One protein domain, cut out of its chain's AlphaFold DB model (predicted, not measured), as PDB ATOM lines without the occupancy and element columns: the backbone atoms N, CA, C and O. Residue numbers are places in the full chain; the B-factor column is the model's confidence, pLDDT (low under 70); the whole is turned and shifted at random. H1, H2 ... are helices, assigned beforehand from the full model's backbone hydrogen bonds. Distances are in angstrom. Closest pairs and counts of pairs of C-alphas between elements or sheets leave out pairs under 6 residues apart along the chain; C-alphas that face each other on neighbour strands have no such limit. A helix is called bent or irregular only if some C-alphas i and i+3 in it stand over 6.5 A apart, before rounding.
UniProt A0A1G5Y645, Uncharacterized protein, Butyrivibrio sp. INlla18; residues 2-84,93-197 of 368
ATOM      1  N   ILE A   2     102.999 128.631 114.945       79.81
ATOM      2  CA  ILE A   2     103.801 127.773 115.849       79.81
ATOM      3  C   ILE A   2     103.323 126.301 115.860       79.81
ATOM      4  O   ILE A   2     104.145 125.394 115.803       79.81
ATOM      5  N   SER A   3     102.006 126.055 115.820       89.38
ATOM      6  CA  SER A   3     101.436 124.692 115.771       89.38
ATOM      7  C   SER A   3     101.759 123.924 114.475       89.38
ATOM      8  O   SER A   3     102.085 122.745 114.545       89.38
ATOM      9  N   LEU A   4     101.769 124.585 113.306       90.06
ATOM     10  CA  LEU A   4     102.127 123.939 112.032       90.06
ATOM     11  C   LEU A   4     103.617 123.583 111.962       90.06
ATOM     12  O   LEU A   4     103.971 122.525 111.455       90.06
ATOM     13  N   ILE A   5     104.485 124.444 112.503       92.31
ATOM     14  CA  ILE A   5     105.928 124.178 112.570       92.31
ATOM     15  C   ILE A   5     106.203 123.011 113.521       92.31
ATOM     16  O   ILE A   5     106.959 122.113 113.171       92.31
ATOM     17  N   SER A   6     105.557 122.978 114.690       94.00
ATOM     18  CA  SER A   6     105.699 121.865 115.636       94.00
ATOM     19  C   SER A   6     105.217 120.538 115.043       94.00
ATOM     20  O   SER A   6     105.907 119.532 115.189       94.00
ATOM     21  N   LEU A   7     104.095 120.544 114.313       94.88
ATOM     22  CA  LEU A   7     103.586 119.362 113.614       94.88
ATOM     23  C   LEU A   7     104.560 118.880 112.527       94.88
ATOM     24  O   LEU A   7     104.860 117.691 112.459       94.88
ATOM     25  N   ALA A   8     105.105 119.799 111.723       91.94
ATOM     26  CA  ALA A   8     106.078 119.469 110.685       91.94
ATOM     27  C   ALA A   8     107.389 118.909 111.266       91.94
ATOM     28  O   ALA A   8     107.909 117.916 110.764       91.94
ATOM     29  N   VAL A   9     107.906 119.503 112.346       93.94
ATOM     30  CA  VAL A   9     109.115 119.015 113.029       93.94
ATOM     31  C   VAL A   9     108.886 117.622 113.612       93.94
ATOM     32  O   VAL A   9     109.738 116.755 113.440       93.94
ATOM     33  N   ASN A  10     107.732 117.381 114.240       94.75
ATOM     34  CA  ASN A  10     107.413 116.071 114.804       94.75
ATOM     35  C   ASN A  10     107.277 114.996 113.710       94.75
ATOM     36  O   ASN A  10     107.806 113.897 113.847       94.75
ATOM     37  N   ALA A  11     106.646 115.333 112.580       94.12
ATOM     38  CA  ALA A  11     106.547 114.431 111.433       94.12
ATOM     39  C   ALA A  11     107.926 114.074 110.849       94.12
ATOM     40  O   ALA A  11     108.191 112.907 110.567       94.12
ATOM     41  N   ILE A  12     108.824 115.057 110.713       90.81
ATOM     42  CA  ILE A  12     110.198 114.830 110.237       90.81
ATOM     43  C   ILE A  12     110.987 113.978 111.238       90.81
ATOM     44  O   ILE A  12     111.691 113.059 110.824       90.81
ATOM     45  N   ALA A  13     110.862 114.248 112.539       90.62
ATOM     46  CA  ALA A  13     111.530 113.469 113.578       90.62
ATOM     47  C   ALA A  13     111.083 112.001 113.552       90.62
ATOM     48  O   ALA A  13     111.929 111.108 113.517       90.62
ATOM     49  N   ASN A  14     109.774 111.750 113.470       93.88
ATOM     50  CA  ASN A  14     109.231 110.396 113.361       93.88
ATOM     51  C   ASN A  14     109.703 109.693 112.087       93.88
ATOM     52  O   ASN A  14     110.118 108.541 112.150       93.88
ATOM     53  N   LEU A  15     109.725 110.390 110.947       90.69
ATOM     54  CA  LEU A  15     110.248 109.839 109.696       90.69
ATOM     55  C   LEU A  15     111.723 109.430 109.836       90.69
ATOM     56  O   LEU A  15     112.094 108.335 109.418       90.69
ATOM     57  N   ILE A  16     112.560 110.272 110.450       87.50
ATOM     58  CA  ILE A  16     113.978 109.960 110.688       87.50
ATOM     59  C   ILE A  16     114.121 108.734 111.599       87.50
ATOM     60  O   ILE A  16     114.940 107.864 111.310       87.50
ATOM     61  N   ILE A  17     113.318 108.639 112.663       90.81
ATOM     62  CA  ILE A  17     113.330 107.491 113.580       90.81
ATOM     63  C   ILE A  17     112.930 106.207 112.847       90.81
ATOM     64  O   ILE A  17     113.611 105.194 112.995       90.81
ATOM     65  N   THR A  18     111.882 106.240 112.023       93.00
ATOM     66  CA  THR A  18     111.446 105.075 111.241       93.00
ATOM     67  C   THR A  18     112.523 104.625 110.257       93.00
ATOM     68  O   THR A  18     112.819 103.434 110.182       93.00
ATOM     69  N   ILE A  19     113.172 105.562 109.556       88.88
ATOM     70  CA  ILE A  19     114.298 105.240 108.667       88.88
ATOM     71  C   ILE A  19     115.453 104.628 109.463       88.88
ATOM     72  O   ILE A  19     116.003 103.610 109.052       88.88
ATOM     73  N   ALA A  20     115.811 105.206 110.612       86.69
ATOM     74  CA  ALA A  20     116.877 104.673 111.454       86.69
ATOM     75  C   ALA A  20     116.562 103.243 111.920       86.69
ATOM     76  O   ALA A  20     117.410 102.365 111.773       86.69
ATOM     77  N   LYS A  21     115.337 102.983 112.402       92.62
ATOM     78  CA  LYS A  21     114.876 101.637 112.783       92.62
ATOM     79  C   LYS A  21     114.979 100.650 111.621       92.62
ATOM     80  O   LYS A  21     115.535  99.570 111.799       92.62
ATOM     81  N   ALA A  22     114.512 101.033 110.432       91.88
ATOM     82  CA  ALA A  22     114.598 100.189 109.242       91.88
ATOM     83  C   ALA A  22     116.054  99.848 108.885       91.88
ATOM     84  O   ALA A  22     116.361  98.706 108.550       91.88
ATOM     85  N   VAL A  23     116.974 100.808 109.013       88.69
ATOM     86  CA  VAL A  23     118.394 100.564 108.743       88.69
ATOM     87  C   VAL A  23     119.039  99.673 109.805       88.69
ATOM     88  O   VAL A  23     119.797  98.777 109.447       88.69
ATOM     89  N   PHE A  24     118.741  99.867 111.092       90.69
ATOM     90  CA  PHE A  24     119.235  98.965 112.138       90.69
ATOM     91  C   PHE A  24     118.693  97.547 111.960       90.69
ATOM     92  O   PHE A  24     119.456  96.596 112.091       90.69
ATOM     93  N   SER A  25     117.419  97.401 111.589       94.00
ATOM     94  CA  SER A  25     116.832  96.107 111.232       94.00
ATOM     95  C   SER A  25     117.574  95.463 110.055       94.00
ATOM     96  O   SER A  25     118.034  94.326 110.160       94.00
ATOM     97  N   MET A  26     117.819  96.219 108.979       92.31
ATOM     98  CA  MET A  26     118.590  95.750 107.823       92.31
ATOM     99  C   MET A  26     120.028  95.355 108.192       92.31
ATOM    100  O   MET A  26     120.534  94.350 107.698       92.31
ATOM    101  N   LEU A  27     120.696  96.116 109.063       90.62
ATOM    102  CA  LEU A  27     122.057  95.824 109.515       90.62
ATOM    103  C   LEU A  27     122.100  94.547 110.364       90.62
ATOM    104  O   LEU A  27     122.966  93.697 110.159       90.62
ATOM    105  N   THR A  28     121.148  94.387 111.283       94.62
ATOM    106  CA  THR A  28     120.992  93.170 112.089       94.62
ATOM    107  C   THR A  28     120.720  91.965 111.197       94.62
ATOM    108  O   THR A  28     121.373  90.930 111.348       94.62
ATOM    109  N   TRP A  29     119.825  92.110 110.217       95.75
ATOM    110  CA  TRP A  29     119.555  91.079 109.221       95.75
ATOM    111  C   TRP A  29     120.810  90.733 108.413       95.75
ATOM    112  O   TRP A  29     121.136  89.556 108.272       95.75
ATOM    113  N   PHE A  30     121.574  91.734 107.963       95.12
ATOM    114  CA  PHE A  30     122.830  91.524 107.241       95.12
ATOM    115  C   PHE A  30     123.835  90.729 108.076       95.12
ATOM    116  O   PHE A  30     124.411  89.767 107.576       95.12
ATOM    117  N   PHE A  31     124.037  91.085 109.347       93.69
ATOM    118  CA  PHE A  31     124.937  90.329 110.217       93.69
ATOM    119  C   PHE A  31     124.430  88.909 110.454       93.69
ATOM    120  O   PHE A  31     125.219  87.970 110.363       93.69
ATOM    121  N   LYS A  32     123.125  88.726 110.690       95.06
ATOM    122  CA  LYS A  32     122.510  87.399 110.824       95.06
ATOM    123  C   LYS A  32     122.773  86.556 109.573       95.06
ATOM    124  O   LYS A  32     123.269  85.441 109.701       95.06
ATOM    125  N   ALA A  33     122.536  87.108 108.383       94.69
ATOM    126  CA  ALA A  33     122.792  86.450 107.105       94.69
ATOM    127  C   ALA A  33     124.286  86.147 106.898       94.69
ATOM    128  O   ALA A  33     124.648  85.021 106.563       94.69
ATOM    129  N   PHE A  34     125.171  87.108 107.169       93.94
ATOM    130  CA  PHE A  34     126.620  86.939 107.056       93.94
ATOM    131  C   PHE A  34     127.138  85.823 107.972       93.94
ATOM    132  O   PHE A  34     127.866  84.938 107.522       93.94
ATOM    133  N   PHE A  35     126.727  85.809 109.244       93.19
ATOM    134  CA  PHE A  35     127.093  84.744 110.176       93.19
ATOM    135  C   PHE A  35     126.452  83.407 109.810       93.19
ATOM    136  O   PHE A  35     127.070  82.371 110.039       93.19
ATOM    137  N   HIS A  36     125.254  83.399 109.225       93.44
ATOM    138  CA  HIS A  36     124.622  82.178 108.734       93.44
ATOM    139  C   HIS A  36     125.426  81.566 107.576       93.44
ATOM    140  O   HIS A  36     125.788  80.392 107.637       93.44
ATOM    141  N   VAL A  37     125.820  82.375 106.587       92.56
ATOM    142  CA  VAL A  37     126.720  81.954 105.499       92.56
ATOM    143  C   VAL A  37     128.064  81.481 106.053       92.56
ATOM    144  O   VAL A  37     128.578  80.449 105.631       92.56
ATOM    145  N   PHE A  38     128.621  82.183 107.041       92.44
ATOM    146  CA  PHE A  38     129.871  81.776 107.681       92.44
ATOM    147  C   PHE A  38     129.739  80.445 108.447       92.44
ATOM    148  O   PHE A  38     130.633  79.606 108.368       92.44
ATOM    149  N   LYS A  39     128.616  80.202 109.139       92.75
ATOM    150  CA  LYS A  39     128.311  78.912 109.786       92.75
ATOM    151  C   LYS A  39     128.176  77.782 108.766       92.75
ATOM    152  O   LYS A  39     128.713  76.702 108.997       92.75
ATOM    153  N   LEU A  40     127.509  78.030 107.637       92.12
ATOM    154  CA  LEU A  40     127.437  77.072 106.529       92.12
ATOM    155  C   LEU A  40     128.837  76.779 105.980       92.12
ATOM    156  O   LEU A  40     129.206  75.618 105.818       92.12
ATOM    157  N   PHE A  41     129.659  77.809 105.789       92.00
ATOM    158  CA  PHE A  41     131.044  77.644 105.358       92.00
ATOM    159  C   PHE A  41     131.861  76.798 106.348       92.00
ATOM    160  O   PHE A  41     132.561  75.878 105.933       92.00
ATOM    161  N   PHE A  42     131.708  77.031 107.655       93.25
ATOM    162  CA  PHE A  42     132.323  76.219 108.712       93.25
ATOM    163  C   PHE A  42     131.823  74.767 108.725       93.25
ATOM    164  O   PHE A  42     132.584  73.849 109.034       93.25
ATOM    165  N   CYS A  43     130.558  74.540 108.371       90.88
ATOM    166  CA  CYS A  43     129.983  73.204 108.278       90.88
ATOM    167  C   CYS A  43     130.669  72.358 107.193       90.88
ATOM    168  O   CYS A  43     131.060  71.214 107.456       90.88
ATOM    169  N   PHE A  44     130.845  72.927 105.996       89.75
ATOM    170  CA  PHE A  44     131.446  72.234 104.853       89.75
ATOM    171  C   PHE A  44     132.975  72.199 104.890       89.75
ATOM    172  O   PHE A  44     133.571  71.228 104.439       89.75
ATOM    173  N   LEU A  45     133.624  73.249 105.394       94.19
ATOM    174  CA  LEU A  45     135.079  73.410 105.353       94.19
ATOM    175  C   LEU A  45     135.564  74.037 106.672       94.19
ATOM    176  O   LEU A  45     135.837  75.241 106.728       94.19
ATOM    177  N   PRO A  46     135.630  73.265 107.772       93.81
ATOM    178  CA  PRO A  46     135.902  73.819 109.095       93.81
ATOM    179  C   PRO A  46     137.305  74.413 109.201       93.81
ATOM    180  O   PRO A  46     137.459  75.491 109.779       93.81
ATOM    181  N   LEU A  47     138.331  73.758 108.643       94.81
ATOM    182  CA  LEU A  47     139.698  74.271 108.710       94.81
ATOM    183  C   LEU A  47     139.813  75.552 107.885       94.81
ATOM    184  O   LEU A  47     140.290  76.568 108.388       94.81
ATOM    185  N   THR A  48     139.300  75.528 106.655       95.50
ATOM    186  CA  THR A  48     139.282  76.689 105.760       95.50
ATOM    187  C   THR A  48     138.516  77.852 106.377       95.50
ATOM    188  O   THR A  48     138.973  78.990 106.289       95.50
ATOM    189  N   SER A  49     137.388  77.597 107.043       95.94
ATOM    190  CA  SER A  49     136.601  78.627 107.726       95.94
ATOM    191  C   SER A  49     137.356  79.270 108.888       95.94
ATOM    192  O   SER A  49     137.365  80.500 108.992       95.94
ATOM    193  N   VAL A  50     138.049  78.483 109.716       95.94
ATOM    194  CA  VAL A  50     138.881  79.021 110.807       95.94
ATOM    195  C   VAL A  50     140.035  79.845 110.242       95.94
ATOM    196  O   VAL A  50     140.265  80.970 110.689       95.94
ATOM    197  N   THR A  51     140.732  79.329 109.227       95.88
ATOM    198  CA  THR A  51     141.809  80.060 108.552       95.88
ATOM    199  C   THR A  51     141.291  81.359 107.935       95.88
ATOM    200  O   THR A  51     141.896  82.411 108.129       95.88
ATOM    201  N   PHE A  52     140.143  81.323 107.258       96.56
ATOM    202  CA  PHE A  52     139.502  82.504 106.687       96.56
ATOM    203  C   PHE A  52     139.154  83.542 107.760       96.56
ATOM    204  O   PHE A  52     139.461  84.716 107.572       96.56
ATOM    205  N   ALA A  53     138.573  83.137 108.894       96.25
ATOM    206  CA  ALA A  53     138.244  84.059 109.982       96.25
ATOM    207  C   ALA A  53     139.487  84.730 110.577       96.25
ATOM    208  O   ALA A  53     139.483  85.940 110.800       96.25
ATOM    209  N   LEU A  54     140.572  83.978 110.781       95.69
ATOM    210  CA  LEU A  54     141.838  84.546 111.250       95.69
ATOM    211  C   LEU A  54     142.406  85.560 110.250       95.69
ATOM    212  O   LEU A  54     142.813  86.652 110.644       95.69
ATOM    213  N   LEU A  55     142.385  85.238 108.955       94.50
ATOM    214  CA  LEU A  55     142.837  86.149 107.900       94.50
ATOM    215  C   LEU A  55     141.932  87.383 107.766       94.50
ATOM    216  O   LEU A  55     142.424  88.481 107.507       94.50
ATOM    217  N   LEU A  56     140.626  87.236 107.992       94.88
ATOM    218  CA  LEU A  56     139.691  88.357 108.047       94.88
ATOM    219  C   LEU A  56     140.035  89.294 109.210       94.88
ATOM    220  O   LEU A  56     140.106  90.504 109.006       94.88
ATOM    221  N   CYS A  57     140.339  88.755 110.394       94.19
ATOM    222  CA  CYS A  57     140.815  89.543 111.533       94.19
ATOM    223  C   CYS A  57     142.127  90.280 111.219       94.19
ATOM    224  O   CYS A  57     142.271  91.447 111.583       94.19
ATOM    225  N   VAL A  58     143.060  89.642 110.503       91.19
ATOM    226  CA  VAL A  58     144.295  90.295 110.033       91.19
ATOM    227  C   VAL A  58     143.975  91.450 109.080       91.19
ATOM    228  O   VAL A  58     144.520  92.539 109.242       91.19
ATOM    229  N   ASN A  59     143.056  91.265 108.132       91.12
ATOM    230  CA  ASN A  59     142.644  92.327 107.210       91.12
ATOM    231  C   ASN A  59     141.945  93.492 107.926       91.12
ATOM    232  O   ASN A  59     142.206  94.651 107.604       91.12
ATOM    233  N   VAL A  60     141.102  93.203 108.922       91.44
ATOM    234  CA  VAL A  60     140.503  94.225 109.795       91.44
ATOM    235  C   VAL A  60     141.603  94.989 110.534       91.44
ATOM    236  O   VAL A  60     141.614  96.218 110.515       91.44
ATOM    237  N   TYR A  61     142.571  94.288 111.128       89.31
ATOM    238  CA  TYR A  61     143.701  94.919 111.809       89.31
ATOM    239  C   TYR A  61     144.509  95.825 110.870       89.31
ATOM    240  O   TYR A  61     144.788  96.969 111.222       89.31
ATOM    241  N   ILE A  62     144.829  95.363 109.658       84.81
ATOM    242  CA  ILE A  62     145.543  96.154 108.645       84.81
ATOM    243  C   ILE A  62     144.750  97.415 108.290       84.81
ATOM    244  O   ILE A  62     145.322  98.508 108.290       84.81
ATOM    245  N   LEU A  63     143.438  97.283 108.054       85.50
ATOM    246  CA  LEU A  63     142.554  98.403 107.729       85.50
ATOM    247  C   LEU A  63     142.543  99.476 108.828       85.50
ATOM    248  O   LEU A  63     142.439 100.657 108.508       85.50
ATOM    249  N   PHE A  64     142.657  99.097 110.100       84.31
ATOM    250  CA  PHE A  64     142.700 100.045 111.219       84.31
ATOM    251  C   PHE A  64     144.120 100.428 111.662       84.31
ATOM    252  O   PHE A  64     144.274 101.332 112.479       84.31
ATOM    253  N   SER A  65     145.169  99.798 111.130       79.75
ATOM    254  CA  SER A  65     146.549 100.112 111.506       79.75
ATOM    255  C   SER A  65     147.010 101.469 110.952       79.75
ATOM    256  O   SER A  65     146.659 101.877 109.841       79.75
ATOM    257  N   ALA A  66     147.842 102.171 111.726       56.91
ATOM    258  CA  ALA A  66     148.339 103.506 111.389       56.91
ATOM    259  C   ALA A  66     149.313 103.535 110.193       56.91
ATOM    260  O   ALA A  66     149.506 104.588 109.601       56.91
ATOM    261  N   ASN A  67     149.890 102.392 109.805       61.25
ATOM    262  CA  ASN A  67     150.954 102.311 108.794       61.25
ATOM    263  C   ASN A  67     150.443 102.030 107.366       61.25
ATOM    264  O   ASN A  67     151.228 101.705 106.478       61.25
ATOM    265  N   GLY A  68     149.132 102.122 107.128       54.91
ATOM    266  CA  GLY A  68     148.554 101.880 105.798       54.91
ATOM    267  C   GLY A  68     147.030 101.761 105.746       54.91
ATOM    268  O   GLY A  68     146.473 101.600 104.664       54.91
ATOM    269  N   GLY A  69     146.341 101.835 106.885       59.50
ATOM    270  CA  GLY A  69     144.890 101.725 106.971       59.50
ATOM    271  C   GLY A  69     144.117 103.039 106.788       59.50
ATOM    272  O   GLY A  69     144.669 104.096 106.476       59.50
ATOM    273  N   LEU A  70     142.811 102.978 107.060       62.66
ATOM    274  CA  LEU A  70     141.851 104.091 107.067       62.66
ATOM    275  C   LEU A  70     142.328 105.292 107.909       62.66
ATOM    276  O   LEU A  70     142.004 106.434 107.598       62.66
ATOM    277  N   LEU A  71     143.121 105.049 108.958       59.12
ATOM    278  CA  LEU A  71     143.662 106.102 109.824       59.12
ATOM    279  C   LEU A  71     144.818 106.885 109.175       59.12
ATOM    280  O   LEU A  71     144.929 108.088 109.403       59.12
ATOM    281  N   ALA A  72     145.625 106.250 108.317       59.66
ATOM    282  CA  ALA A  72     146.714 106.911 107.584       59.66
ATOM    283  C   ALA A  72     146.189 107.865 106.491       59.66
ATOM    284  O   ALA A  72     146.826 108.855 106.136       59.66
ATOM    285  N   LEU A  73     144.978 107.605 105.983       55.12
ATOM    286  CA  LEU A  73     144.290 108.475 105.024       55.12
ATOM    287  C   LEU A  73     143.963 109.865 105.600       55.12
ATOM    288  O   LEU A  73     143.848 110.822 104.836       55.12
ATOM    289  N   GLY A  74     143.836 109.993 106.925       53.59
ATOM    290  CA  GLY A  74     143.567 111.269 107.595       53.59
ATOM    291  C   GLY A  74     144.809 112.133 107.837       53.59
ATOM    292  O   GLY A  74     144.680 113.347 107.987       53.59
ATOM    293  N   THR A  75     146.004 111.538 107.862       54.75
ATOM    294  CA  THR A  75     147.257 112.232 108.210       54.75
ATOM    295  C   THR A  75     148.069 112.673 106.992       54.75
ATOM    296  O   THR A  75     149.029 113.423 107.145       54.75
ATOM    297  N   GLY A  76     147.685 112.253 105.780       53.31
ATOM    298  CA  GLY A  76     148.366 112.616 104.529       53.31
ATOM    299  C   GLY A  76     149.726 111.937 104.327       53.31
ATOM    300  O   GLY A  76     150.340 112.123 103.279       53.31
ATOM    301  N   ASP A  77     150.168 111.122 105.286       45.47
ATOM    302  CA  ASP A  77     151.461 110.443 105.275       45.47
ATOM    303  C   ASP A  77     151.264 108.974 104.873       45.47
ATOM    304  O   ASP A  77     151.312 108.047 105.679       45.47
ATOM    305  N   MET A  78     150.939 108.759 103.596       48.47
ATOM    306  CA  MET A  78     150.804 107.418 103.023       48.47
ATOM    307  C   MET A  78     152.191 106.920 102.611       48.47
ATOM    308  O   MET A  78     152.510 106.815 101.426       48.47
ATOM    309  N   THR A  79     153.044 106.636 103.593       49.91
ATOM    310  CA  THR A  79     154.248 105.851 103.327       49.91
ATOM    311  C   THR A  79     153.804 104.409 103.111       49.91
ATOM    312  O   THR A  79     153.280 103.752 104.004       49.91
ATOM    313  N   ILE A  80     153.941 103.918 101.874       50.06
ATOM    314  CA  ILE A  80     153.878 102.478 101.613       50.06
ATOM    315  C   ILE A  80     154.932 101.871 102.541       50.06
ATOM    316  O   ILE A  80     156.082 102.310 102.449       50.06
ATOM    317  N   PRO A  81     154.592 100.921 103.430       49.53
ATOM    318  CA  PRO A  81     155.595 100.274 104.249       49.53
ATOM    319  C   PRO A  81     156.511  99.499 103.302       49.53
ATOM    320  O   PRO A  81     156.213  98.384 102.876       49.53
ATOM    321  N   THR A  82     157.617 100.127 102.913       45.22
ATOM    322  CA  THR A  82     158.761  99.463 102.309       45.22
ATOM    323  C   THR A  82     159.319  98.574 103.398       45.22
ATOM    324  O   THR A  82     160.022  99.075 104.270       45.22
ATOM    325  N   THR A  83     158.886  97.308 103.395       47.84
ATOM    326  CA  THR A  83     159.527  96.154 104.045       47.84
ATOM    327  C   THR A  83     160.485  96.563 105.161       47.84
ATOM    328  O   THR A  83     161.697  96.595 104.958       47.84
ATOM    329  N   SER A  84     159.951  96.955 106.319       43.97
ATOM    330  CA  SER A  84     160.794  97.219 107.478       43.97
ATOM    331  C   SER A  84     161.340  95.884 107.973       43.97
ATOM    332  O   SER A  84     160.567  95.012 108.377       43.97
ATOM    333  N   ASP A  93     163.391  80.044 105.610       63.81
ATOM    334  CA  ASP A  93     163.497  81.005 104.500       63.81
ATOM    335  C   ASP A  93     162.354  80.905 103.471       63.81
ATOM    336  O   ASP A  93     161.983  81.902 102.858       63.81
ATOM    337  N   GLY A  94     161.737  79.728 103.306       66.31
ATOM    338  CA  GLY A  94     160.624  79.538 102.369       66.31
ATOM    339  C   GLY A  94     159.271  80.060 102.873       66.31
ATOM    340  O   GLY A  94     158.587  80.800 102.169       66.31
ATOM    341  N   ILE A  95     158.880  79.697 104.100       66.62
ATOM    342  CA  ILE A  95     157.538  79.997 104.640       66.62
ATOM    343  C   ILE A  95     157.422  81.475 105.018       66.62
ATOM    344  O   ILE A  95     156.386  82.105 104.791       66.62
ATOM    345  N   VAL A  96     158.494  82.052 105.566       73.12
ATOM    346  CA  VAL A  96     158.525  83.468 105.948       73.12
ATOM    347  C   VAL A  96     158.434  84.361 104.708       73.12
ATOM    348  O   VAL A  96     157.680  85.333 104.714       73.12
ATOM    349  N   HIS A  97     159.122  84.003 103.618       76.25
ATOM    350  CA  HIS A  97     159.048  84.752 102.365       76.25
ATOM    351  C   HIS A  97     157.630  84.746 101.776       76.25
ATOM    352  O   HIS A  97     157.108  85.803 101.426       76.25
ATOM    353  N   GLU A  98     156.977  83.583 101.707       77.12
ATOM    354  CA  GLU A  98     155.609  83.482 101.177       77.12
ATOM    355  C   GLU A  98     154.585  84.216 102.057       77.12
ATOM    356  O   GLU A  98     153.681  84.881 101.544       77.12
ATOM    357  N   THR A  99     154.758  84.172 103.381       76.00
ATOM    358  CA  THR A  99     153.895  84.902 104.322       76.00
ATOM    359  C   THR A  99     154.044  86.416 104.153       76.00
ATOM    360  O   THR A  99     153.044  87.135 104.093       76.00
ATOM    361  N   ASN A 100     155.277  86.906 104.002       80.06
ATOM    362  CA  ASN A 100     155.554  88.321 103.756       80.06
ATOM    363  C   ASN A 100     155.016  88.782 102.392       80.06
ATOM    364  O   ASN A 100     154.446  89.872 102.293       80.06
ATOM    365  N   GLU A 101     155.131  87.951 101.353       85.00
ATOM    366  CA  GLU A 101     154.550  88.222 100.034       85.00
ATOM    367  C   GLU A 101     153.023  88.357 100.130       85.00
ATOM    368  O   GLU A 101     152.462  89.368  99.696       85.00
ATOM    369  N   ALA A 102     152.345  87.398 100.768       80.44
ATOM    370  CA  ALA A 102     150.894  87.428 100.948       80.44
ATOM    371  C   ALA A 102     150.430  88.641 101.773       80.44
ATOM    372  O   ALA A 102     149.435  89.286 101.430       80.44
ATOM    373  N   MET A 103     151.179  89.010 102.817       82.62
ATOM    374  CA  MET A 103     150.892  90.192 103.634       82.62
ATOM    375  C   MET A 103     151.078  91.495 102.845       82.62
ATOM    376  O   MET A 103     150.232  92.386 102.921       82.62
ATOM    377  N   SER A 104     152.129  91.596 102.025       82.62
ATOM    378  CA  SER A 104     152.348  92.755 101.148       82.62
ATOM    379  C   SER A 104     151.235  92.902 100.105       82.62
ATOM    380  O   SER A 104     150.745  94.010  99.867       82.62
ATOM    381  N   LYS A 105     150.762  91.777  99.550       86.25
ATOM    382  CA  LYS A 105     149.621  91.733  98.634       86.25
ATOM    383  C   LYS A 105     148.336  92.169  99.336       86.25
ATOM    384  O   LYS A 105     147.596  92.965  98.763       86.25
ATOM    385  N   SER A 106     148.103  91.718 100.571       84.50
ATOM    386  CA  SER A 106     146.950  92.149 101.372       84.50
ATOM    387  C   SER A 106     146.959  93.651 101.629       84.50
ATOM    388  O   SER A 106     145.984  94.333 101.308       84.50
ATOM    389  N   ASN A 107     148.089  94.197 102.086       85.00
ATOM    390  CA  ASN A 107     148.254  95.639 102.264       85.00
ATOM    391  C   ASN A 107     147.951  96.396 100.965       85.00
ATOM    392  O   ASN A 107     147.178  97.350 100.976       85.00
ATOM    393  N   TYR A 108     148.498  95.948  99.832       86.38
ATOM    394  CA  TYR A 108     148.252  96.576  98.533       86.38
ATOM    395  C   TYR A 108     146.769  96.555  98.134       86.38
ATOM    396  O   TYR A 108     146.230  97.583  97.722       86.38
ATOM    397  N   VAL A 109     146.096  95.408  98.279       88.44
ATOM    398  CA  VAL A 109     144.670  95.259  97.948       88.44
ATOM    399  C   VAL A 109     143.814  96.150  98.850       88.44
ATOM    400  O   VAL A 109     142.994  96.908  98.333       88.44
ATOM    401  N   ILE A 110     144.038  96.130 100.166       86.00
ATOM    402  CA  ILE A 110     143.279  96.934 101.137       86.00
ATOM    403  C   ILE A 110     143.500  98.435 100.904       86.00
ATOM    404  O   ILE A 110     142.538  99.203 100.904       86.00
ATOM    405  N   ILE A 111     144.741  98.864 100.653       83.81
ATOM    406  CA  ILE A 111     145.077 100.268 100.363       83.81
ATOM    407  C   ILE A 111     144.436 100.729  99.051       83.81
ATOM    408  O   ILE A 111     143.925 101.845  98.962       83.81
ATOM    409  N   ASN A 112     144.456  99.899  98.010       86.62
ATOM    410  CA  ASN A 112     143.825 100.261  96.745       86.62
ATOM    411  C   ASN A 112     142.304 100.327  96.872       86.62
ATOM    412  O   ASN A 112     141.712 101.306  96.421       86.62
ATOM    413  N   MET A 113     141.688  99.349  97.539       86.44
ATOM    414  CA  MET A 113     140.250  99.353  97.812       86.44
ATOM    415  C   MET A 113     139.837 100.577  98.630       86.44
ATOM    416  O   MET A 113     138.859 101.235  98.281       86.44
ATOM    417  N   SER A 114     140.584 100.933  99.678       84.50
ATOM    418  CA  SER A 114     140.279 102.115 100.491       84.50
ATOM    419  C   SER A 114     140.429 103.411  99.693       84.50
ATOM    420  O   SER A 114     139.581 104.297  99.797       84.50
ATOM    421  N   ARG A 115     141.446 103.506  98.827       86.00
ATOM    422  CA  ARG A 115     141.628 104.644  97.918       86.00
ATOM    423  C   ARG A 115     140.495 104.749  96.904       86.00
ATOM    424  O   ARG A 115     140.030 105.852  96.629       86.00
ATOM    425  N   ASP A 116     140.052 103.639  96.331       88.94
ATOM    426  CA  ASP A 116     138.968 103.646  95.352       88.94
ATOM    427  C   ASP A 116     137.615 103.939  96.013       88.94
ATOM    428  O   ASP A 116     136.839 104.727  95.469       88.94
ATOM    429  N   LEU A 117     137.386 103.447  97.235       87.44
ATOM    430  CA  LEU A 117     136.241 103.832  98.064       87.44
ATOM    431  C   LEU A 117     136.267 105.332  98.389       87.44
ATOM    432  O   LEU A 117     135.249 106.011  98.268       87.44
ATOM    433  N   GLN A 118     137.433 105.878  98.741       87.50
ATOM    434  CA  GLN A 118     137.601 107.308  98.995       87.50
ATOM    435  C   GLN A 118     137.338 108.138  97.734       87.50
ATOM    436  O   GLN A 118     136.616 109.130  97.801       87.50
ATOM    437  N   LYS A 119     137.887 107.749  96.576       90.56
ATOM    438  CA  LYS A 119     137.617 108.429  95.297       90.56
ATOM    439  C   LYS A 119     136.131 108.393  94.963       90.56
ATOM    440  O   LYS A 119     135.571 109.420  94.587       90.56
ATOM    441  N   TRP A 120     135.491 107.234  95.116       91.06
ATOM    442  CA  TRP A 120     134.052 107.096  94.918       91.06
ATOM    443  C   TRP A 120     133.274 108.023  95.855       91.06
ATOM    444  O   TRP A 120     132.376 108.726  95.393       91.06
ATOM    445  N   TRP A 121     133.653 108.095  97.133       91.75
ATOM    446  CA  TRP A 121     133.017 108.973  98.114       91.75
ATOM    447  C   TRP A 121     133.199 110.456  97.771       91.75
ATOM    448  O   TRP A 121     132.236 111.224  97.792       91.75
ATOM    449  N   MET A 122     134.409 110.863  97.379       91.19
ATOM    450  CA  MET A 122     134.687 112.232  96.936       91.19
ATOM    451  C   MET A 122     133.876 112.597  95.687       91.19
ATOM    452  O   MET A 122     133.328 113.692  95.603       91.19
ATOM    453  N   ASN A 123     133.733 111.675  94.738       92.38
ATOM    454  CA  ASN A 123     132.985 111.936  93.512       92.38
ATOM    455  C   ASN A 123     131.464 111.905  93.725       92.38
ATOM    456  O   ASN A 123     130.747 112.697  93.116       92.38
ATOM    457  N   SER A 124     130.966 111.014  94.583       92.19
ATOM    458  CA  SER A 124     129.528 110.738  94.715       92.19
ATOM    459  C   SER A 124     128.877 111.499  95.862       92.19
ATOM    460  O   SER A 124     127.761 111.980  95.715       92.19
ATOM    461  N   VAL A 125     129.555 111.627  97.004       92.50
ATOM    462  CA  VAL A 125     129.003 112.258  98.213       92.50
ATOM    463  C   VAL A 125     129.490 113.695  98.328       92.50
ATOM    464  O   VAL A 125     128.683 114.615  98.457       92.50
ATOM    465  N   TYR A 126     130.803 113.919  98.223       92.81
ATOM    466  CA  TYR A 126     131.381 115.250  98.433       92.81
ATOM    467  C   TYR A 126     130.964 116.274  97.367       92.81
ATOM    468  O   TYR A 126     130.875 117.463  97.672       92.81
ATOM    469  N   SER A 127     130.615 115.837  96.154       94.75
ATOM    470  CA  SER A 127     130.062 116.706  95.101       94.75
ATOM    471  C   SER A 127     128.806 117.477  95.530       94.75
ATOM    472  O   SER A 127     128.533 118.548  94.993       94.75
ATOM    473  N   TYR A 128     128.065 116.985  96.530       94.75
ATOM    474  CA  TYR A 128     126.859 117.632  97.055       94.75
ATOM    475  C   TYR A 128     127.118 118.574  98.239       94.75
ATOM    476  O   TYR A 128     126.160 119.076  98.836       94.75
ATOM    477  N   LYS A 129     128.385 118.813  98.610       95.06
ATOM    478  CA  LYS A 129     128.767 119.606  99.787       95.06
ATOM    479  C   LYS A 129     128.016 120.942  99.847       95.06
ATOM    480  O   LYS A 129     128.037 121.730  98.907       95.06
ATOM    481  N   GLY A 130     127.393 121.205 100.996       92.88
ATOM    482  CA  GLY A 130     126.615 122.423 101.253       92.88
ATOM    483  C   GLY A 130     125.114 122.295 100.979       92.88
ATOM    484  O   GLY A 130     124.362 123.195 101.342       92.88
ATOM    485  N   SER A 131     124.654 121.182 100.401       95.50
ATOM    486  CA  SER A 131     123.224 120.872 100.269       95.50
ATOM    487  C   SER A 131     122.694 120.065 101.464       95.50
ATOM    488  O   SER A 131     123.451 119.379 102.147       95.50
ATOM    489  N   LEU A 132     121.374 120.080 101.689       90.69
ATOM    490  CA  LEU A 132     120.735 119.165 102.652       90.69
ATOM    491  C   LEU A 132     120.933 117.692 102.257       90.69
ATOM    492  O   LEU A 132     121.102 116.838 103.122       90.69
ATOM    493  N   ILE A 133     120.988 117.409 100.951       92.06
ATOM    494  CA  ILE A 133     121.236 116.072 100.393       92.06
ATOM    495  C   ILE A 133     122.583 115.520 100.875       92.06
ATOM    496  O   ILE A 133     122.679 114.336 101.182       92.06
ATOM    497  N   PHE A 134     123.605 116.369 101.026       93.50
ATOM    498  CA  PHE A 134     124.904 115.951 101.556       93.50
ATOM    499  C   PHE A 134     124.800 115.328 102.949       93.50
ATOM    500  O   PHE A 134     125.428 114.305 103.197       93.50
ATOM    501  N   ILE A 135     123.987 115.899 103.843       89.12
ATOM    502  CA  ILE A 135     123.814 115.373 105.206       89.12
ATOM    503  C   ILE A 135     123.187 113.975 105.151       89.12
ATOM    504  O   ILE A 135     123.695 113.050 105.783       89.12
ATOM    505  N   PHE A 136     122.139 113.797 104.339       87.69
ATOM    506  CA  PHE A 136     121.510 112.489 104.137       87.69
ATOM    507  C   PHE A 136     122.477 111.464 103.536       87.69
ATOM    508  O   PHE A 136     122.551 110.340 104.024       87.69
ATOM    509  N   LEU A 137     123.263 111.849 102.525       90.44
ATOM    510  CA  LEU A 137     124.258 110.968 101.911       90.44
ATOM    511  C   LEU A 137     125.377 110.587 102.884       90.44
ATOM    512  O   LEU A 137     125.829 109.445 102.862       90.44
ATOM    513  N   VAL A 138     125.816 111.499 103.755       90.69
ATOM    514  CA  VAL A 138     126.803 111.195 104.803       90.69
ATOM    515  C   VAL A 138     126.241 110.179 105.795       90.69
ATOM    516  O   VAL A 138     126.914 109.188 106.071       90.69
ATOM    517  N   ILE A 139     125.008 110.373 106.273       88.00
ATOM    518  CA  ILE A 139     124.339 109.420 107.171       88.00
ATOM    519  C   ILE A 139     124.223 108.050 106.495       88.00
ATOM    520  O   ILE A 139     124.650 107.049 107.066       88.00
ATOM    521  N   LEU A 140     123.732 108.005 105.254       87.25
ATOM    522  CA  LEU A 140     123.619 106.764 104.484       87.25
ATOM    523  C   LEU A 140     124.979 106.083 104.290       87.25
ATOM    524  O   LEU A 140     125.079 104.869 104.433       87.25
ATOM    525  N   THR A 141     126.031 106.855 104.006       90.75
ATOM    526  CA  THR A 141     127.389 106.318 103.853       90.75
ATOM    527  C   THR A 141     127.870 105.692 105.155       90.75
ATOM    528  O   THR A 141     128.384 104.584 105.118       90.75
ATOM    529  N   ILE A 142     127.697 106.365 106.298       88.81
ATOM    530  CA  ILE A 142     128.104 105.839 107.611       88.81
ATOM    531  C   ILE A 142     127.368 104.531 107.915       88.81
ATOM    532  O   ILE A 142     127.987 103.570 108.368       88.81
ATOM    533  N   LEU A 143     126.070 104.476 107.617       87.44
ATOM    534  CA  LEU A 143     125.245 103.292 107.849       87.44
ATOM    535  C   LEU A 143     125.654 102.115 106.951       87.44
ATOM    536  O   LEU A 143     125.814 100.995 107.430       87.44
ATOM    537  N   MET A 144     125.880 102.369 105.661       89.19
ATOM    538  CA  MET A 144     126.277 101.343 104.688       89.19
ATOM    539  C   MET A 144     127.767 100.995 104.744       89.19
ATOM    540  O   MET A 144     128.186 100.003 104.153       89.19
ATOM    541  N   PHE A 145     128.580 101.774 105.461       89.31
ATOM    542  CA  PHE A 145     130.021 101.558 105.550       89.31
ATOM    543  C   PHE A 145     130.347 100.170 106.098       89.31
ATOM    544  O   PHE A 145     131.144  99.446 105.511       89.31
ATOM    545  N   VAL A 146     129.696  99.774 107.191       90.56
ATOM    546  CA  VAL A 146     129.960  98.502 107.872       90.56
ATOM    547  C   VAL A 146     129.697  97.281 106.977       90.56
ATOM    548  O   VAL A 146     130.628  96.489 106.801       90.56
ATOM    549  N   PRO A 147     128.506  97.099 106.366       93.31
ATOM    550  CA  PRO A 147     128.253  95.932 105.523       93.31
ATOM    551  C   PRO A 147     129.137  95.924 104.271       93.31
ATOM    552  O   PRO A 147     129.732  94.899 103.939       93.31
ATOM    553  N   VAL A 148     129.301  97.078 103.618       91.69
ATOM    554  CA  VAL A 148     130.096  97.199 102.389       91.69
ATOM    555  C   VAL A 148     131.569  96.883 102.650       91.69
ATOM    556  O   VAL A 148     132.166  96.082 101.931       91.69
ATOM    557  N   VAL A 149     132.158  97.454 103.704       91.19
ATOM    558  CA  VAL A 149     133.555  97.188 104.072       91.19
ATOM    559  C   VAL A 149     133.741  95.734 104.490       91.19
ATOM    560  O   VAL A 149     134.730  95.130 104.093       91.19
ATOM    561  N   THR A 150     132.792  95.138 105.215       92.62
ATOM    562  CA  THR A 150     132.868  93.720 105.605       92.62
ATOM    563  C   THR A 150     132.936  92.806 104.378       92.62
ATOM    564  O   THR A 150     133.808  91.938 104.306       92.62
ATOM    565  N   VAL A 151     132.081  93.034 103.373       93.94
ATOM    566  CA  VAL A 151     132.100  92.265 102.116       93.94
ATOM    567  C   VAL A 151     133.398  92.498 101.343       93.94
ATOM    568  O   VAL A 151     134.021  91.538 100.886       93.94
ATOM    569  N   PHE A 152     133.864  93.746 101.233       92.69
ATOM    570  CA  PHE A 152     135.137  94.032 100.567       92.69
ATOM    571  C   PHE A 152     136.328  93.381 101.271       92.69
ATOM    572  O   PHE A 152     137.200  92.838 100.597       92.69
ATOM    573  N   LEU A 153     136.356  93.377 102.605       92.88
ATOM    574  CA  LEU A 153     137.401  92.704 103.374       92.88
ATOM    575  C   LEU A 153     137.365  91.191 103.162       92.88
ATOM    576  O   LEU A 153     138.425  90.593 102.986       92.88
ATOM    577  N   ALA A 154     136.178  90.581 103.104       94.44
ATOM    578  CA  ALA A 154     136.028  89.166 102.773       94.44
ATOM    579  C   ALA A 154     136.594  88.850 101.376       94.44
ATOM    580  O   ALA A 154     137.401  87.931 101.229       94.44
ATOM    581  N   ILE A 155     136.261  89.657 100.363       93.62
ATOM    582  CA  ILE A 155     136.824  89.528  99.006       93.62
ATOM    583  C   ILE A 155     138.348  89.725  99.027       93.62
ATOM    584  O   ILE A 155     139.082  88.986  98.367       93.62
ATOM    585  N   ALA A 156     138.848  90.681  99.814       92.06
ATOM    586  CA  ALA A 156     140.277  90.936  99.956       92.06
ATOM    587  C   ALA A 156     141.024  89.749 100.584       92.06
ATOM    588  O   ALA A 156     142.164  89.488 100.189       92.06
ATOM    589  N   VAL A 157     140.403  89.000 101.506       94.50
ATOM    590  CA  VAL A 157     140.982  87.759 102.053       94.50
ATOM    591  C   VAL A 157     141.209  86.750 100.924       94.50
ATOM    592  O   VAL A 157     142.326  86.255 100.767       94.50
ATOM    593  N   PHE A 158     140.202  86.515 100.076       94.06
ATOM    594  CA  PHE A 158     140.335  85.611  98.928       94.06
ATOM    595  C   PHE A 158     141.370  86.097  97.911       94.06
ATOM    596  O   PHE A 158     142.180  85.306  97.434       94.06
ATOM    597  N   ALA A 159     141.394  87.394  97.600       92.00
ATOM    598  CA  ALA A 159     142.344  87.953  96.639       92.00
ATOM    599  C   ALA A 159     143.803  87.847  97.126       92.00
ATOM    600  O   ALA A 159     144.712  87.586  96.330       92.00
ATOM    601  N   SER A 160     144.031  88.040  98.424       89.62
ATOM    602  CA  SER A 160     145.376  88.167  98.999       89.62
ATOM    603  C   SER A 160     145.958  86.828  99.436       89.62
ATOM    604  O   SER A 160     147.138  86.576  99.206       89.62
ATOM    605  N   PHE A 161     145.125  85.946  99.988       92.69
ATOM    606  CA  PHE A 161     145.546  84.690 100.606       92.69
ATOM    607  C   PHE A 161     145.032  83.451  99.864       92.69
ATOM    608  O   PHE A 161     144.886  82.388 100.464       92.69
ATOM    609  N   ASN A 162     144.776  83.559  98.556       93.50
ATOM    610  CA  ASN A 162     144.272  82.449  97.743       93.50
ATOM    611  C   ASN A 162     145.102  81.160  97.882       93.50
ATOM    612  O   ASN A 162     144.517  80.088  97.967       93.50
ATOM    613  N   LYS A 163     146.438  81.247  97.956       93.06
ATOM    614  CA  LYS A 163     147.317  80.079  98.149       93.06
ATOM    615  C   LYS A 163     147.108  79.413  99.512       93.06
ATOM    616  O   LYS A 163     146.924  78.205  99.577       93.06
ATOM    617  N   ILE A 164     147.089  80.201 100.591       93.12
ATOM    618  CA  ILE A 164     146.884  79.694 101.959       93.12
ATOM    619  C   ILE A 164     145.502  79.047 102.076       93.12
ATOM    620  O   ILE A 164     145.381  77.937 102.589       93.12
ATOM    621  N   LEU A 165     144.469  79.707 101.547       94.44
ATOM    622  CA  LEU A 165     143.114  79.160 101.516       94.44
ATOM    623  C   LEU A 165     143.033  77.892 100.668       94.44
ATOM    624  O   LEU A 165     142.374  76.944 101.073       94.44
ATOM    625  N   PHE A 166     143.728  77.832  99.532       95.56
ATOM    626  CA  PHE A 166     143.784  76.627  98.709       95.56
ATOM    627  C   PHE A 166     144.385  75.445  99.479       95.56
ATOM    628  O   PHE A 166     143.802  74.364  99.480       95.56
ATOM    629  N   PHE A 167     145.494  75.647 100.198       95.12
ATOM    630  CA  PHE A 167     146.061  74.601 101.052       95.12
ATOM    631  C   PHE A 167     145.120  74.194 102.190       95.12
ATOM    632  O   PHE A 167     145.036  73.006 102.498       95.12
ATOM    633  N   ALA A 168     144.379  75.139 102.777       95.56
ATOM    634  CA  ALA A 168     143.369  74.831 103.787       95.56
ATOM    635  C   ALA A 168     142.217  73.985 103.212       95.56
ATOM    636  O   ALA A 168     141.836  72.992 103.828       95.56
ATOM    637  N   VAL A 169     141.745  74.300 102.000       96.50
ATOM    638  CA  VAL A 169     140.715  73.519 101.292       96.50
ATOM    639  C   VAL A 169     141.217  72.114 100.969       96.50
ATOM    640  O   VAL A 169     140.496  71.141 101.175       96.50
ATOM    641  N   VAL A 170     142.461  71.978 100.498       96.56
ATOM    642  CA  VAL A 170     143.076  70.664 100.246       96.56
ATOM    643  C   VAL A 170     143.203  69.869 101.545       96.56
ATOM    644  O   VAL A 170     142.901  68.680 101.562       96.56
ATOM    645  N   ALA A 171     143.608  70.507 102.643       96.12
ATOM    646  CA  ALA A 171     143.701  69.857 103.944       96.12
ATOM    647  C   ALA A 171     142.325  69.409 104.466       96.12
ATOM    648  O   ALA A 171     142.204  68.274 104.929       96.12
ATOM    649  N   ASP A 172     141.283  70.234 104.327       95.31
ATOM    650  CA  ASP A 172     139.900  69.829 104.608       95.31
ATOM    651  C   ASP A 172     139.516  68.613 103.751       95.31
ATOM    652  O   ASP A 172     139.076  67.600 104.296       95.31
ATOM    653  N   ALA A 173     139.747  68.656 102.435       94.38
ATOM    654  CA  ALA A 173     139.434  67.553 101.525       94.38
ATOM    655  C   ALA A 173     140.148  66.247 101.917       94.38
ATOM    656  O   ALA A 173     139.528  65.184 101.934       94.38
ATOM    657  N   VAL A 174     141.426  66.315 102.303       95.44
ATOM    658  CA  VAL A 174     142.181  65.156 102.806       95.44
ATOM    659  C   VAL A 174     141.566  64.620 104.100       95.44
ATOM    660  O   VAL A 174     141.412  63.408 104.234       95.44
ATOM    661  N   ILE A 175     141.165  65.486 105.035       92.69
ATOM    662  CA  ILE A 175     140.484  65.070 106.271       92.69
ATOM    663  C   ILE A 175     139.155  64.368 105.955       92.69
ATOM    664  O   ILE A 175     138.851  63.345 106.573       92.69
ATOM    665  N   TYR A 176     138.384  64.877 104.992       92.12
ATOM    666  CA  TYR A 176     137.137  64.250 104.541       92.12
ATOM    667  C   TYR A 176     137.379  62.868 103.930       92.12
ATOM    668  O   TYR A 176     136.704  61.912 104.311       92.12
ATOM    669  N   VAL A 177     138.371  62.736 103.046       92.75
ATOM    670  CA  VAL A 177     138.737  61.447 102.434       92.75
ATOM    671  C   VAL A 177     139.228  60.456 103.488       92.75
ATOM    672  O   VAL A 177     138.784  59.311 103.497       92.75
ATOM    673  N   LEU A 178     140.084  60.878 104.423       92.94
ATOM    674  CA  LEU A 178     140.561  60.014 105.507       92.94
ATOM    675  C   LEU A 178     139.413  59.510 106.388       92.94
ATOM    676  O   LEU A 178     139.404  58.345 106.771       92.94
ATOM    677  N   ARG A 179     138.424  60.356 106.693       89.38
ATOM    678  CA  ARG A 179     137.229  59.935 107.442       89.38
ATOM    679  C   ARG A 179     136.297  59.042 106.629       89.38
ATOM    680  O   ARG A 179     135.679  58.145 107.201       89.38
ATOM    681  N   ALA A 180     136.218  59.256 105.318       90.62
ATOM    682  CA  ALA A 180     135.469  58.381 104.426       90.62
ATOM    683  C   ALA A 180     136.077  56.974 104.380       90.62
ATOM    684  O   ALA A 180     135.351  55.992 104.490       90.62
ATOM    685  N   LEU A 181     137.411  56.870 104.356       91.62
ATOM    686  CA  LEU A 181     138.122  55.590 104.461       91.62
ATOM    687  C   LEU A 181     137.911  54.878 105.812       91.62
ATOM    688  O   LEU A 181     138.094  53.670 105.889       91.62
ATOM    689  N   LEU A 182     137.511  55.601 106.863       90.62
ATOM    690  CA  LEU A 182     137.159  55.045 108.178       90.62
ATOM    691  C   LEU A 182     135.678  54.625 108.286       90.62
ATOM    692  O   LEU A 182     135.207  54.352 109.388       90.62
ATOM    693  N   GLY A 183     134.940  54.586 107.170       86.56
ATOM    694  CA  GLY A 183     133.574  54.053 107.109       86.56
ATOM    695  C   GLY A 183     132.459  55.073 107.346       86.56
ATOM    696  O   GLY A 183     131.301  54.694 107.472       86.56
ATOM    697  N   THR A 184     132.764  56.374 107.396       82.81
ATOM    698  CA  THR A 184     131.720  57.412 107.489       82.81
ATOM    699  C   THR A 184     131.449  58.022 106.116       82.81
ATOM    700  O   THR A 184     132.331  58.658 105.547       82.81
ATOM    701  N   GLY A 185     130.239  57.856 105.576       86.75
ATOM    702  CA  GLY A 185     129.857  58.439 104.282       86.75
ATOM    703  C   GLY A 185     130.106  59.955 104.194       86.75
ATOM    704  O   GLY A 185     129.996  60.685 105.179       86.75
ATOM    705  N   PHE A 186     130.439  60.466 103.004       82.75
ATOM    706  CA  PHE A 186     130.724  61.899 102.807       82.75
ATOM    707  C   PHE A 186     129.543  62.793 103.209       82.75
ATOM    708  O   PHE A 186     129.719  63.823 103.864       82.75
ATOM    709  N   VAL A 187     128.332  62.366 102.849       82.62
ATOM    710  CA  VAL A 187     127.090  63.100 103.104       82.62
ATOM    711  C   VAL A 187     126.749  63.098 104.596       82.62
ATOM    712  O   VAL A 187     126.416  64.146 105.149       82.62
ATOM    713  N   THR A 188     126.931  61.969 105.289       84.19
ATOM    714  CA  THR A 188     126.650  61.861 106.731       84.19
ATOM    715  C   THR A 188     127.614  62.703 107.568       84.19
ATOM    716  O   THR A 188     127.205  63.302 108.564       84.19
ATOM    717  N   GLN A 189     128.871  62.851 107.136       84.62
ATOM    718  CA  GLN A 189     129.826  63.759 107.781       84.62
ATOM    719  C   GLN A 189     129.417  65.235 107.659       84.62
ATOM    720  O   GLN A 189     129.592  65.998 108.614       84.62
ATOM    721  N   GLY A 190     128.900  65.644 106.495       84.06
ATOM    722  CA  GLY A 190     128.406  67.002 106.260       84.06
ATOM    723  C   GLY A 190     127.125  67.285 107.042       84.06
ATOM    724  O   GLY A 190     127.082  68.222 107.840       84.06
ATOM    725  N   LEU A 191     126.116  66.424 106.886       86.88
ATOM    726  CA  LEU A 191     124.821  66.544 107.561       86.88
ATOM    727  C   LEU A 191     124.950  66.470 109.085       86.88
ATOM    728  O   LEU A 191     124.351  67.271 109.796       86.88
ATOM    729  N   GLY A 192     125.797  65.580 109.609       85.38
ATOM    730  CA  GLY A 192     126.020  65.470 111.051       85.38
ATOM    731  C   GLY A 192     126.589  66.753 111.670       85.38
ATOM    732  O   GLY A 192     126.227  67.124 112.787       85.38
ATOM    733  N   ARG A 193     127.452  67.478 110.945       86.81
ATOM    734  CA  ARG A 193     127.933  68.801 111.385       86.81
ATOM    735  C   ARG A 193     126.864  69.868 111.229       86.81
ATOM    736  O   ARG A 193     126.733  70.702 112.124       86.81
ATOM    737  N   TYR A 194     126.103  69.818 110.141       89.62
ATOM    738  CA  TYR A 194     125.012  70.748 109.877       89.62
ATOM    739  C   TYR A 194     123.985  70.715 111.012       89.62
ATOM    740  O   TYR A 194     123.756  71.739 111.650       89.62
ATOM    741  N   TYR A 195     123.485  69.534 111.377       88.69
ATOM    742  CA  TYR A 195     122.526  69.378 112.478       88.69
ATOM    743  C   TYR A 195     123.089  69.785 113.843       88.69
ATOM    744  O   TYR A 195     122.343  70.220 114.717       88.69
ATOM    745  N   ARG A 196     124.410  69.698 114.037       85.94
ATOM    746  CA  ARG A 196     125.064  70.174 115.263       85.94
ATOM    747  C   ARG A 196     125.201  71.699 115.314       85.94
ATOM    748  O   ARG A 196     125.160  72.272 116.400       85.94
ATOM    749  N   LEU A 197     125.413  72.351 114.171       86.88
ATOM    750  CA  LEU A 197     125.555  73.811 114.057       86.88
ATOM    751  C   LEU A 197     124.203  74.535 113.979       86.88
ATOM    752  O   LEU A 197     124.113  75.695 114.387       86.88
TER     753      LEU A 197
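AT A GLANCE: This is residues 2 to 84 and 93 to 197 of the 368 residues of an uncharacterized protein of Butyrivibrio sp. INlla18 (UniProt A0A1G5Y645). A loose, flat frame of helices: the very long H1 runs along one side, and H2 folds back from its end, so that the two make a V. H4b, the second arm of the bent helix H4, crosses H2 at its residues 52 to 60, H3 crosses H2 farther on at residues 59 to 63, H5 packs side by side on residues 46 to 52 of H2, and H6 packs on residues 39 to 44 of H1, whose residues 2 to 19 stick out free. The printed part has 188 residues with six named helices, H1 to H6 in order, and no named strand; the class is all helix, its contacts mostly crossed. The radius of gyration of the C-alphas is 22.6 A, and they span 80 by 47 by 20 A.

HOW THE PARTS SIT: H1, residues 2 to 44, and H2, residues 46 to 64, form a helical hairpin, touching with residues 38 to 42 and 48 to 50 alone; the closest C-alphas, of Phe 42 and Ser 49, are 5.0 A apart. H2 is the hub, touching four other helices. H3, residues 93 to 124, touches H2 at a steep tilt of 58 degrees, closest at the C-alphas of Leu 63 and Ile 110, 6.8 A. H4, residues 132 to 160, was assigned as one helix by its hydrogen bonds but is bent, with C-alphas 143 and 146 6.7 A apart; its arms H4a, residues 132 to 143, and H4b, residues 146 to 160, stand at 53 degrees. H4a touches no helix. H4b touches H3, closest at the C-alphas of Ser 106 and Ser 160, 4.9 A, and H2, at Leu 56 and Val 157, 6.2 A between C-alphas. H5, residues 162 to 181, touches H2 at a shallow tilt of 19 degrees, opposite ways, closest at the C-alphas of Thr 48 and Ala 168, 4.9 A. H6, residues 186 to 197, touches H1, closest at the C-alphas of Cys 43 and Arg 193, 5.8 A. H1 and H3 are apart. In H1, H2, H4a, H4b, H5 and H6 every O i to N i+4 pair is within hydrogen-bond range; in H3, 27 of 28 are.

IN THESE COORDINATES: H1 begins at C-alpha 2, (103.801, 127.773, 115.849), and is 63.0 A long. H2 measures 27.2 A, H3 46.2 A and H5 28.4 A; H4a, H4b and H6 measure 17.3 A, 20.6 A and 17.2 A. H6 ends at C-alpha 197, (125.555, 73.811, 114.057).

THE WHOLE: The two C-alphas farthest apart, of Ile 2 and Leu 181, are 80.7 A apart. Residues 85 to 92 are not printed, and C-alphas 84 and 93 are 16.7 A apart across the cut. Of the links printed whole, none is long. Residues 65 to 84 hold no named element. The mean pLDDT of the printed part is 86.2, with residues 66 to 84 and 93 to 95 under 70.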